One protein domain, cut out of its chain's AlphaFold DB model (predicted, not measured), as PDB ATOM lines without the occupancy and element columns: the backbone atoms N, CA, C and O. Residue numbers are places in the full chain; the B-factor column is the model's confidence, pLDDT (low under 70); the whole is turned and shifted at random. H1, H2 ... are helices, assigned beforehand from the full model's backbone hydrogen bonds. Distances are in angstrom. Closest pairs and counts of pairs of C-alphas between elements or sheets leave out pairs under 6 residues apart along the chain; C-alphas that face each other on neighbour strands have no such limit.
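What this domain is: This is residues 128 to 199 of the 707 residues of an uncharacterized protein of Arthroderma otae (strain ATCC MYA-4605 / CBS 113480) (UniProt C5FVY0). The printed part is a loose, drawn-out string of three helices that do not gather into a bundle: H1 at one end, the longest helix H2 partway along, and the very short H3 at the other end, reached by a long looping stretch, residues 170 to 191. The first residues, 128 to 137, of which 132 to 137 belong to H1, stick out free. The 72 residues include three named helices, in the order H1, H2, H3, and no named strand; the class is all helix, with 32 residues, under half, in named elements. The whole is loose, with a radius of gyration of the C-alphas of 15.4 A, and spans 51 by 26 by 20 A.

Where its parts are: H1 is residues 132 to 143, 15.5 A from first to last C-alpha, beginning at C-alpha 132 at (26.498, -20.865, 0.787). H2 is residues 154 to 169, 22.5 A long, beginning at C-alpha 154 at (43.813, -36.119, -5.548). H3 is residues 192 to 195, 6.0 A long, ending at C-alpha 195 at (66.505, -13.834, 9.068).

How they stand to each other: H1 and H2 are close but not clearly touching; their closest C-alphas, those of Gln 142 and Ala 159, are 8.0 A apart. They run the same way at a steep tilt of 41 degrees. H3 is apart from H1 and from H2. In H1 and H2 every O i to N i+4 pair is within hydrogen-bond range; H3 is too short for such a pair, and its 1 pair of O i and N i+3 is not within range.

The domain as a whole: The farthest C-alphas, those of Asp 128 and Thr 194, are 51.5 A apart. The printed part has no cut. The link from H1 to H2 is short, and that from H2 to H3, 22 residues, is long. The mean pLDDT of the printed part is 80.1; residues 128 to 134 and 177 to 184 are under 70.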
ATOM      1  N   ASP A 128      19.861 -27.647   7.242       66.00
ATOM      2  CA  ASP A 128      19.127 -27.414   5.991       66.00
ATOM      3  C   ASP A 128      19.371 -26.007   5.411       66.00
ATOM      4  O   ASP A 128      19.153 -25.765   4.227       66.00
ATOM      5  N   ASN A 129      19.880 -25.083   6.232       61.59
ATOM      6  CA  ASN A 129      20.319 -23.738   5.848       61.59
ATOM      7  C   ASN A 129      21.850 -23.593   5.979       61.59
ATOM      8  O   ASN A 129      22.373 -22.508   6.254       61.59
ATOM      9  N   LEU A 130      22.582 -24.706   5.856       61.94
ATOM     10  CA  LEU A 130      24.016 -24.737   6.115       61.94
ATOM     11  C   LEU A 130      24.731 -23.993   4.977       61.94
ATOM     12  O   LEU A 130      24.657 -24.438   3.828       61.94
ATOM     13  N   PRO A 131      25.347 -22.821   5.221       53.75
ATOM     14  CA  PRO A 131      25.212 -21.786   4.211       53.75
ATOM     15  C   PRO A 131      26.082 -22.019   2.979       53.75
ATOM     16  O   PRO A 131      27.156 -22.629   3.022       53.75
ATOM     17  N   ASP A 132      25.688 -21.308   1.925       60.62
ATOM     18  CA  ASP A 132      26.498 -20.865   0.787       60.62
ATOM     19  C   ASP A 132      27.965 -20.525   1.165       60.62
ATOM     20  O   ASP A 132      28.875 -20.696   0.364       60.62
ATOM     21  N   ILE A 133      28.245 -20.148   2.421       62.06
ATOM     22  CA  ILE A 133      29.583 -19.982   3.014       62.06
ATOM     23  C   ILE A 133      30.544 -21.182   2.836       62.06
ATOM     24  O   ILE A 133      31.736 -20.961   2.598       62.06
ATOM     25  N   LEU A 134      30.080 -22.441   2.879       66.00
ATOM     26  CA  LEU A 134      30.951 -23.601   2.614       66.00
ATOM     27  C   LEU A 134      31.324 -23.698   1.129       66.00
ATOM     28  O   LEU A 134      32.495 -23.914   0.792       66.00
ATOM     29  N   TYR A 135      30.353 -23.461   0.243       72.12
ATOM     30  CA  TYR A 135      30.572 -23.389  -1.201       72.12
ATOM     31  C   TYR A 135      31.446 -22.190  -1.579       72.12
ATOM     32  O   TYR A 135      32.366 -22.344  -2.384       72.12
ATOM     33  N   ARG A 136      31.271 -21.032  -0.928       75.50
ATOM     34  CA  ARG A 136      32.179 -19.877  -1.001       75.50
ATOM     35  C   ARG A 136      33.585 -20.266  -0.577       75.50
ATOM     36  O   ARG A 136      34.520 -19.910  -1.276       75.50
ATOM     37  N   GLY A 137      33.766 -21.059   0.480       82.62
ATOM     38  CA  GLY A 137      35.085 -21.559   0.878       82.62
ATOM     39  C   GLY A 137      35.795 -22.361  -0.224       82.62
ATOM     40  O   GLY A 137      37.003 -22.208  -0.418       82.62
ATOM     41  N   VAL A 138      35.068 -23.200  -0.972       80.88
ATOM     42  CA  VAL A 138      35.618 -23.955  -2.115       80.88
ATOM     43  C   VAL A 138      35.845 -23.047  -3.329       80.88
ATOM     44  O   VAL A 138      36.959 -23.020  -3.854       80.88
ATOM     45  N   ARG A 139      34.839 -22.260  -3.730       84.19
ATOM     46  CA  ARG A 139      34.905 -21.339  -4.877       84.19
ATOM     47  C   ARG A 139      35.974 -20.261  -4.699       84.19
ATOM     48  O   ARG A 139      36.719 -20.002  -5.632       84.19
ATOM     49  N   PHE A 140      36.128 -19.701  -3.500       85.62
ATOM     50  CA  PHE A 140      37.196 -18.760  -3.149       85.62
ATOM     51  C   PHE A 140      38.575 -19.398  -3.334       85.62
ATOM     52  O   PHE A 140      39.435 -18.833  -4.006       85.62
ATOM     53  N   ARG A 141      38.783 -20.616  -2.811       85.75
ATOM     54  CA  ARG A 141      40.044 -21.349  -3.007       85.75
ATOM     55  C   ARG A 141      40.328 -21.636  -4.482       85.75
ATOM     56  O   ARG A 141      41.477 -21.538  -4.895       85.75
ATOM     57  N   GLN A 142      39.312 -21.943  -5.286       84.81
ATOM     58  CA  GLN A 142      39.471 -22.142  -6.731       84.81
ATOM     59  C   GLN A 142      39.792 -20.826  -7.464       84.81
ATOM     60  O   GLN A 142      40.798 -20.758  -8.169       84.81
ATOM     61  N   ALA A 143      39.002 -19.771  -7.243       84.31
ATOM     62  CA  ALA A 143      39.156 -18.463  -7.882       84.31
ATOM     63  C   ALA A 143      40.527 -17.835  -7.587       84.31
ATOM     64  O   ALA A 143      41.282 -17.517  -8.506       84.31
ATOM     65  N   PHE A 144      40.910 -17.766  -6.309       88.19
ATOM     66  CA  PHE A 144      42.208 -17.235  -5.885       88.19
ATOM     67  C   PHE A 144      43.362 -18.238  -6.037       88.19
ATOM     68  O   PHE A 144      44.500 -17.912  -5.708       88.19
ATOM     69  N   SER A 145      43.102 -19.444  -6.560       91.19
ATOM     70  CA  SER A 145      44.113 -20.488  -6.782       91.19
ATOM     71  C   SER A 145      44.913 -20.806  -5.498       91.19
ATOM     72  O   SER A 145      46.141 -20.773  -5.473       91.19
ATOM     73  N   ILE A 146      44.196 -21.104  -4.409       90.06
ATOM     74  CA  ILE A 146      44.720 -21.397  -3.066       90.06
ATOM     75  C   ILE A 146      44.527 -22.885  -2.739       90.06
ATOM     76  O   ILE A 146      43.400 -23.371  -2.627       90.06
ATOM     77  N   ALA A 147      45.624 -23.602  -2.490       89.88
ATOM     78  CA  ALA A 147      45.586 -24.978  -1.991       89.88
ATOM     79  C   ALA A 147      45.450 -25.039  -0.457       89.88
ATOM     80  O   ALA A 147      46.062 -24.257   0.274       89.88
ATOM     81  N   SER A 148      44.680 -26.006   0.051       85.19
ATOM     82  CA  SER A 148      44.563 -26.281   1.487       85.19
ATOM     83  C   SER A 148      45.757 -27.088   2.011       85.19
ATOM     84  O   SER A 148      46.168 -28.091   1.428       85.19
ATOM     85  N   TRP A 149      46.308 -26.677   3.154       80.69
ATOM     86  CA  TRP A 149      47.446 -27.360   3.774       80.69
ATOM     87  C   TRP A 149      47.047 -28.726   4.352       80.69
ATOM     88  O   TRP A 149      46.004 -28.877   4.983       80.69
ATOM     89  N   GLY A 150      47.903 -29.737   4.171       75.38
ATOM     90  CA  GLY A 150      47.775 -31.055   4.813       75.38
ATOM     91  C   GLY A 150      46.713 -32.005   4.234       75.38
ATOM     92  O   GLY A 150      46.737 -33.198   4.557       75.38
ATOM     93  N   VAL A 151      45.832 -31.533   3.351       78.50
ATOM     94  CA  VAL A 151      44.832 -32.362   2.663       78.50
ATOM     95  C   VAL A 151      45.451 -32.953   1.395       78.50
ATOM     96  O   VAL A 151      45.455 -32.327   0.347       78.50
ATOM     97  N   SER A 152      45.977 -34.175   1.465       80.75
ATOM     98  CA  SER A 152      46.465 -34.905   0.279       80.75
ATOM     99  C   SER A 152      45.321 -35.667  -0.391       80.75
ATOM    100  O   SER A 152      45.300 -36.900  -0.396       80.75
ATOM    101  N   SER A 153      44.318 -34.928  -0.864       91.12
ATOM    102  CA  SER A 153      43.315 -35.467  -1.781       91.12
ATOM    103  C   SER A 153      43.832 -35.325  -3.213       91.12
ATOM    104  O   SER A 153      44.540 -34.363  -3.510       91.12
ATOM    105  N   LYS A 154      43.436 -36.226  -4.124       90.19
ATOM    106  CA  LYS A 154      43.813 -36.119  -5.548       90.19
ATOM    107  C   LYS A 154      43.430 -34.753  -6.140       90.19
ATOM    108  O   LYS A 154      44.186 -34.202  -6.924       90.19
ATOM    109  N   GLN A 155      42.287 -34.197  -5.723       84.50
ATOM    110  CA  GLN A 155      41.830 -32.864  -6.126       84.50
ATOM    111  C   GLN A 155      42.756 -31.751  -5.613       84.50
ATOM    112  O   GLN A 155      43.020 -30.798  -6.338       84.50
ATOM    113  N   THR A 156      43.276 -31.868  -4.387       87.62
ATOM    114  CA  THR A 156      44.240 -30.905  -3.837       87.62
ATOM    115  C   THR A 156      45.584 -30.997  -4.556       87.62
ATOM    116  O   THR A 156      46.156 -29.960  -4.875       87.62
ATOM    117  N   ASP A 157      46.058 -32.207  -4.873       87.50
ATOM    118  CA  ASP A 157      47.281 -32.401  -5.662       87.50
ATOM    119  C   ASP A 157      47.134 -31.779  -7.068       87.50
ATOM    120  O   ASP A 157      47.992 -31.003  -7.487       87.50
ATOM    121  N   THR A 158      46.009 -32.014  -7.757       90.75
ATOM    122  CA  THR A 158      45.701 -31.381  -9.054       90.75
ATOM    123  C   THR A 158      45.586 -29.856  -8.948       90.75
ATOM    124  O   THR A 158      46.116 -29.143  -9.796       90.75
ATOM    125  N   ALA A 159      44.969 -29.321  -7.889       87.94
ATOM    126  CA  ALA A 159      44.937 -27.877  -7.656       87.94
ATOM    127  C   ALA A 159      46.353 -27.299  -7.459       87.94
ATOM    128  O   ALA A 159      46.665 -26.249  -8.015       87.94
ATOM    129  N   ILE A 160      47.235 -27.996  -6.732       88.44
ATOM    130  CA  ILE A 160      48.646 -27.614  -6.565       88.44
ATOM    131  C   ILE A 160      49.394 -27.645  -7.907       88.44
ATOM    132  O   ILE A 160      50.176 -26.733  -8.179       88.44
ATOM    133  N   GLU A 161      49.158 -28.646  -8.758       92.12
ATOM    134  CA  GLU A 161      49.733 -28.724 -10.110       92.12
ATOM    135  C   GLU A 161      49.278 -27.540 -10.988       92.12
ATOM    136  O   GLU A 161      50.122 -26.874 -11.591       92.12
ATOM    137  N   ILE A 162      47.986 -27.185 -10.968       91.94
ATOM    138  CA  ILE A 162      47.438 -26.006 -11.667       91.94
ATOM    139  C   ILE A 162      48.071 -24.702 -11.148       91.94
ATOM    140  O   ILE A 162      48.461 -23.842 -11.940       91.94
ATOM    141  N   ILE A 163      48.218 -24.549  -9.828       92.12
ATOM    142  CA  ILE A 163      48.859 -23.376  -9.208       92.12
ATOM    143  C   ILE A 163      50.328 -23.268  -9.638       92.12
ATOM    144  O   ILE A 163      50.771 -22.195 -10.051       92.12
ATOM    145  N   ARG A 164      51.080 -24.379  -9.598       91.38
ATOM    146  CA  ARG A 164      52.477 -24.438 -10.065       91.38
ATOM    147  C   ARG A 164      52.581 -24.032 -11.537       91.38
ATOM    148  O   ARG A 164      53.429 -23.207 -11.865       91.38
ATOM    149  N   ALA A 165      51.703 -24.543 -12.403       92.75
ATOM    150  CA  ALA A 165      51.682 -24.197 -13.824       92.75
ATOM    151  C   ALA A 165      51.394 -22.702 -14.064       92.75
ATOM    152  O   ALA A 165      52.101 -22.065 -14.847       92.75
ATOM    153  N   LYS A 166      50.425 -22.110 -13.347       92.88
ATOM    154  CA  LYS A 166      50.142 -20.662 -13.411       92.88
ATOM    155  C   LYS A 166      51.344 -19.815 -12.974       92.88
ATOM    156  O   LYS A 166      51.659 -18.834 -13.641       92.88
ATOM    157  N   LEU A 167      52.035 -20.202 -11.898       92.00
ATOM    158  CA  LEU A 167      53.230 -19.498 -11.415       92.00
ATOM    159  C   LEU A 167      54.390 -19.581 -12.419       92.00
ATOM    160  O   LEU A 167      54.987 -18.555 -12.738       92.00
ATOM    161  N   ILE A 168      54.647 -20.760 -12.995       91.06
ATOM    162  CA  ILE A 168      55.652 -20.932 -14.060       91.06
ATOM    163  C   ILE A 168      55.299 -20.073 -15.286       91.06
ATOM    164  O   ILE A 168      56.165 -19.374 -15.806       91.06
ATOM    165  N   LYS A 169      54.025 -20.055 -15.713       94.69
ATOM    166  CA  LYS A 169      53.547 -19.215 -16.829       94.69
ATOM    167  C   LYS A 169      53.717 -17.713 -16.553       94.69
ATOM    168  O   LYS A 169      54.000 -16.959 -17.475       94.69
ATOM    169  N   ALA A 170      53.607 -17.288 -15.293       92.25
ATOM    170  CA  ALA A 170      53.888 -15.919 -14.851       92.25
ATOM    171  C   ALA A 170      55.396 -15.615 -14.671       92.25
ATOM    172  O   ALA A 170      55.748 -14.593 -14.083       92.25
ATOM    173  N   ASN A 171      56.290 -16.499 -15.139       93.25
ATOM    174  CA  ASN A 171      57.745 -16.434 -14.960       93.25
ATOM    175  C   ASN A 171      58.190 -16.356 -13.481       93.25
ATOM    176  O   ASN A 171      59.255 -15.829 -13.151       93.25
ATOM    177  N   VAL A 172      57.371 -16.891 -12.569       88.50
ATOM    178  CA  VAL A 172      57.687 -16.984 -11.145       88.50
ATOM    179  C   VAL A 172      58.451 -18.280 -10.899       88.50
ATOM    180  O   VAL A 172      57.874 -19.365 -10.814       88.50
ATOM    181  N   ASP A 173      59.769 -18.159 -10.760       84.75
ATOM    182  CA  ASP A 173      60.653 -19.277 -10.442       84.75
ATOM    183  C   ASP A 173      60.330 -19.858  -9.054       84.75
ATOM    184  O   ASP A 173      60.732 -19.311  -8.028       84.75
ATOM    185  N   LEU A 174      59.628 -20.993  -9.024       84.06
ATOM    186  CA  LEU A 174      59.240 -21.727  -7.812       84.06
ATOM    187  C   LEU A 174      60.428 -22.153  -6.928       84.06
ATOM    188  O   LEU A 174      60.225 -22.431  -5.748       84.06
ATOM    189  N   SER A 175      61.649 -22.228  -7.471       79.38
ATOM    190  CA  SER A 175      62.850 -22.567  -6.695       79.38
ATOM    191  C   SER A 175      63.424 -21.373  -5.926       79.38
ATOM    192  O   SER A 175      64.091 -21.562  -4.910       79.38
ATOM    193  N   LYS A 176      63.135 -20.146  -6.387       73.06
ATOM    194  CA  LYS A 176      63.597 -18.881  -5.788       73.06
ATOM    195  C   LYS A 176      62.484 -18.125  -5.070       73.06
ATOM    196  O   LYS A 176      62.744 -17.458  -4.074       73.06
ATOM    197  N   ASN A 177      61.244 -18.209  -5.553       55.91
ATOM    198  CA  ASN A 177      60.115 -17.552  -4.918       55.91
ATOM    199  C   ASN A 177      59.589 -18.397  -3.758       55.91
ATOM    200  O   ASN A 177      58.666 -19.200  -3.877       55.91
ATOM    201  N   THR A 178      60.187 -18.155  -2.603       52.22
ATOM    202  CA  THR A 178      59.853 -18.801  -1.339       52.22
ATOM    203  C   THR A 178      58.690 -18.122  -0.603       52.22
ATOM    204  O   THR A 178      58.477 -18.374   0.588       52.22
ATOM    205  N   THR A 179      57.926 -17.248  -1.276       49.88
ATOM    206  CA  THR A 179      56.777 -16.557  -0.676       49.88
ATOM    207  C   THR A 179      55.453 -17.287  -0.921       49.88
ATOM    208  O   THR A 179      55.056 -17.570  -2.045       49.88
ATOM    209  N   ARG A 180      54.742 -17.541   0.187       53.47
ATOM    210  CA  ARG A 180      53.291 -17.807   0.263       53.47
ATOM    211  C   ARG A 180      52.758 -18.971  -0.588       53.47
ATOM    212  O   ARG A 180      51.943 -18.787  -1.484       53.47
ATOM    213  N   GLY A 181      53.094 -20.198  -0.188       55.34
ATOM    214  CA  GLY A 181      52.287 -21.368  -0.565       55.34
ATOM    215  C   GLY A 181      52.938 -22.707  -0.250       55.34
ATOM    216  O   GLY A 181      52.294 -23.586   0.312       55.34
ATOM    217  N   VAL A 182      54.229 -22.836  -0.566       55.00
ATOM    218  CA  VAL A 182      54.990 -24.096  -0.428       55.00
ATOM    219  C   VAL A 182      56.014 -24.025   0.711       55.00
ATOM    220  O   VAL A 182      56.294 -25.026   1.368       55.00
ATOM    221  N   THR A 183      56.549 -22.836   0.985       55.75
ATOM    222  CA  THR A 183      57.569 -22.591   2.012       55.75
ATOM    223  C   THR A 183      56.983 -21.726   3.135       55.75
ATOM    224  O   THR A 183      56.229 -20.793   2.841       55.75
ATOM    225  N   PRO A 184      57.305 -21.982   4.419       64.38
ATOM    226  CA  PRO A 184      56.920 -21.079   5.498       64.38
ATOM    227  C   PRO A 184      57.472 -19.664   5.298       64.38
ATOM    228  O   PRO A 184      58.562 -19.480   4.738       64.38
ATOM    229  N   GLY A 185      56.728 -18.682   5.810       78.31
ATOM    230  CA  GLY A 185      57.112 -17.273   5.773       78.31
ATOM    231  C   GLY A 185      58.451 -16.996   6.460       78.31
ATOM    232  O   GLY A 185      58.915 -17.762   7.309       78.31
ATOM    233  N   LEU A 186      59.073 -15.882   6.083       81.81
ATOM    234  CA  LEU A 186      60.265 -15.355   6.746       81.81
ATOM    235  C   LEU A 186      59.918 -14.904   8.173       81.81
ATOM    236  O   LEU A 186      58.813 -14.419   8.411       81.81
ATOM    237  N   LYS A 187      60.852 -15.055   9.119       84.12
ATOM    238  CA  LYS A 187      60.695 -14.526  10.488       84.12
ATOM    239  C   LYS A 187      60.860 -13.009  10.548       84.12
ATOM    240  O   LYS A 187      60.178 -12.359  11.329       84.12
ATOM    241  N   PHE A 188      61.762 -12.478   9.727       82.50
ATOM    242  CA  PHE A 188      62.171 -11.078   9.703       82.50
ATOM    243  C   PHE A 188      62.169 -10.618   8.241       82.50
ATOM    244  O   PHE A 188      62.937 -11.136   7.431       82.50
ATOM    245  N   LEU A 189      61.244  -9.725   7.868       83.88
ATOM    246  CA  LEU A 189      61.072  -9.299   6.468       83.88
ATOM    247  C   LEU A 189      62.244  -8.430   5.985       83.88
ATOM    248  O   LEU A 189      62.632  -8.512   4.823       83.88
ATOM    249  N   ASP A 190      62.815  -7.641   6.891       87.88
ATOM    250  CA  ASP A 190      63.985  -6.774   6.720       87.88
ATOM    251  C   ASP A 190      65.266  -7.542   6.363       87.88
ATOM    252  O   ASP A 190      66.115  -7.029   5.640       87.88
ATOM    253  N   GLN A 191      65.391  -8.787   6.830       86.69
ATOM    254  CA  GLN A 191      66.575  -9.632   6.623       86.69
ATOM    255  C   GLN A 191      66.418 -10.613   5.450       86.69
ATOM    256  O   GLN A 191      67.345 -11.358   5.128       86.69
ATOM    257  N   GLY A 192      65.257 -10.645   4.788       86.06
ATOM    258  CA  GLY A 192      64.997 -11.604   3.716       86.06
ATOM    259  C   GLY A 192      65.227 -13.052   4.178       86.06
ATOM    260  O   GLY A 192      64.852 -13.442   5.284       86.06
ATOM    261  N   GLU A 193      65.880 -13.860   3.342       82.44
ATOM    262  CA  GLU A 193      66.191 -15.266   3.648       82.44
ATOM    263  C   GLU A 193      67.138 -15.431   4.862       82.44
ATOM    264  O   GLU A 193      67.083 -16.463   5.534       82.44
ATOM    265  N   THR A 194      67.986 -14.438   5.180       87.25
ATOM    266  CA  THR A 194      69.013 -14.568   6.238       87.25
ATOM    267  C   THR A 194      68.434 -14.481   7.650       87.25
ATOM    268  O   THR A 194      68.963 -15.122   8.558       87.25
ATOM    269  N   GLY A 195      67.288 -13.813   7.824       92.75
ATOM    270  CA  GLY A 195      66.505 -13.834   9.068       92.75
ATOM    271  C   GLY A 195      65.867 -15.202   9.372       92.75
ATOM    272  O   GLY A 195      65.302 -15.424  10.446       92.75
ATOM    273  N   GLY A 196      65.960 -16.145   8.430       86.88
ATOM    274  CA  GLY A 196      65.420 -17.487   8.552       86.88
ATOM    275  C   GLY A 196      63.896 -17.548   8.430       86.88
ATOM    276  O   GLY A 196      63.182 -16.549   8.324       86.88
ATOM    277  N   ARG A 197      63.379 -18.777   8.438       84.38
ATOM    278  CA  ARG A 197      61.957 -19.071   8.215       84.38
ATOM    279  C   ARG A 197      61.245 -19.438   9.500       84.38
ATOM    280  O   ARG A 197      61.844 -20.016  10.411       84.38
ATOM    281  N   VAL A 198      59.948 -19.149   9.553       82.56
ATOM    282  CA  VAL A 198      59.042 -19.731  10.544       82.56
ATOM    283  C   VAL A 198      59.157 -21.256  10.410       82.56
ATOM    284  O   VAL A 198      58.966 -21.777   9.314       82.56
ATOM    285  N   PRO A 199      59.536 -22.004  11.459       78.25
ATOM    286  CA  PRO A 199      59.720 -23.442  11.321       78.25
ATOM    287  C   PRO A 199      58.375 -24.105  11.023       78.25
ATOM    288  O   PRO A 199      57.411 -23.913  11.765       78.25
TER     289      PRO A 199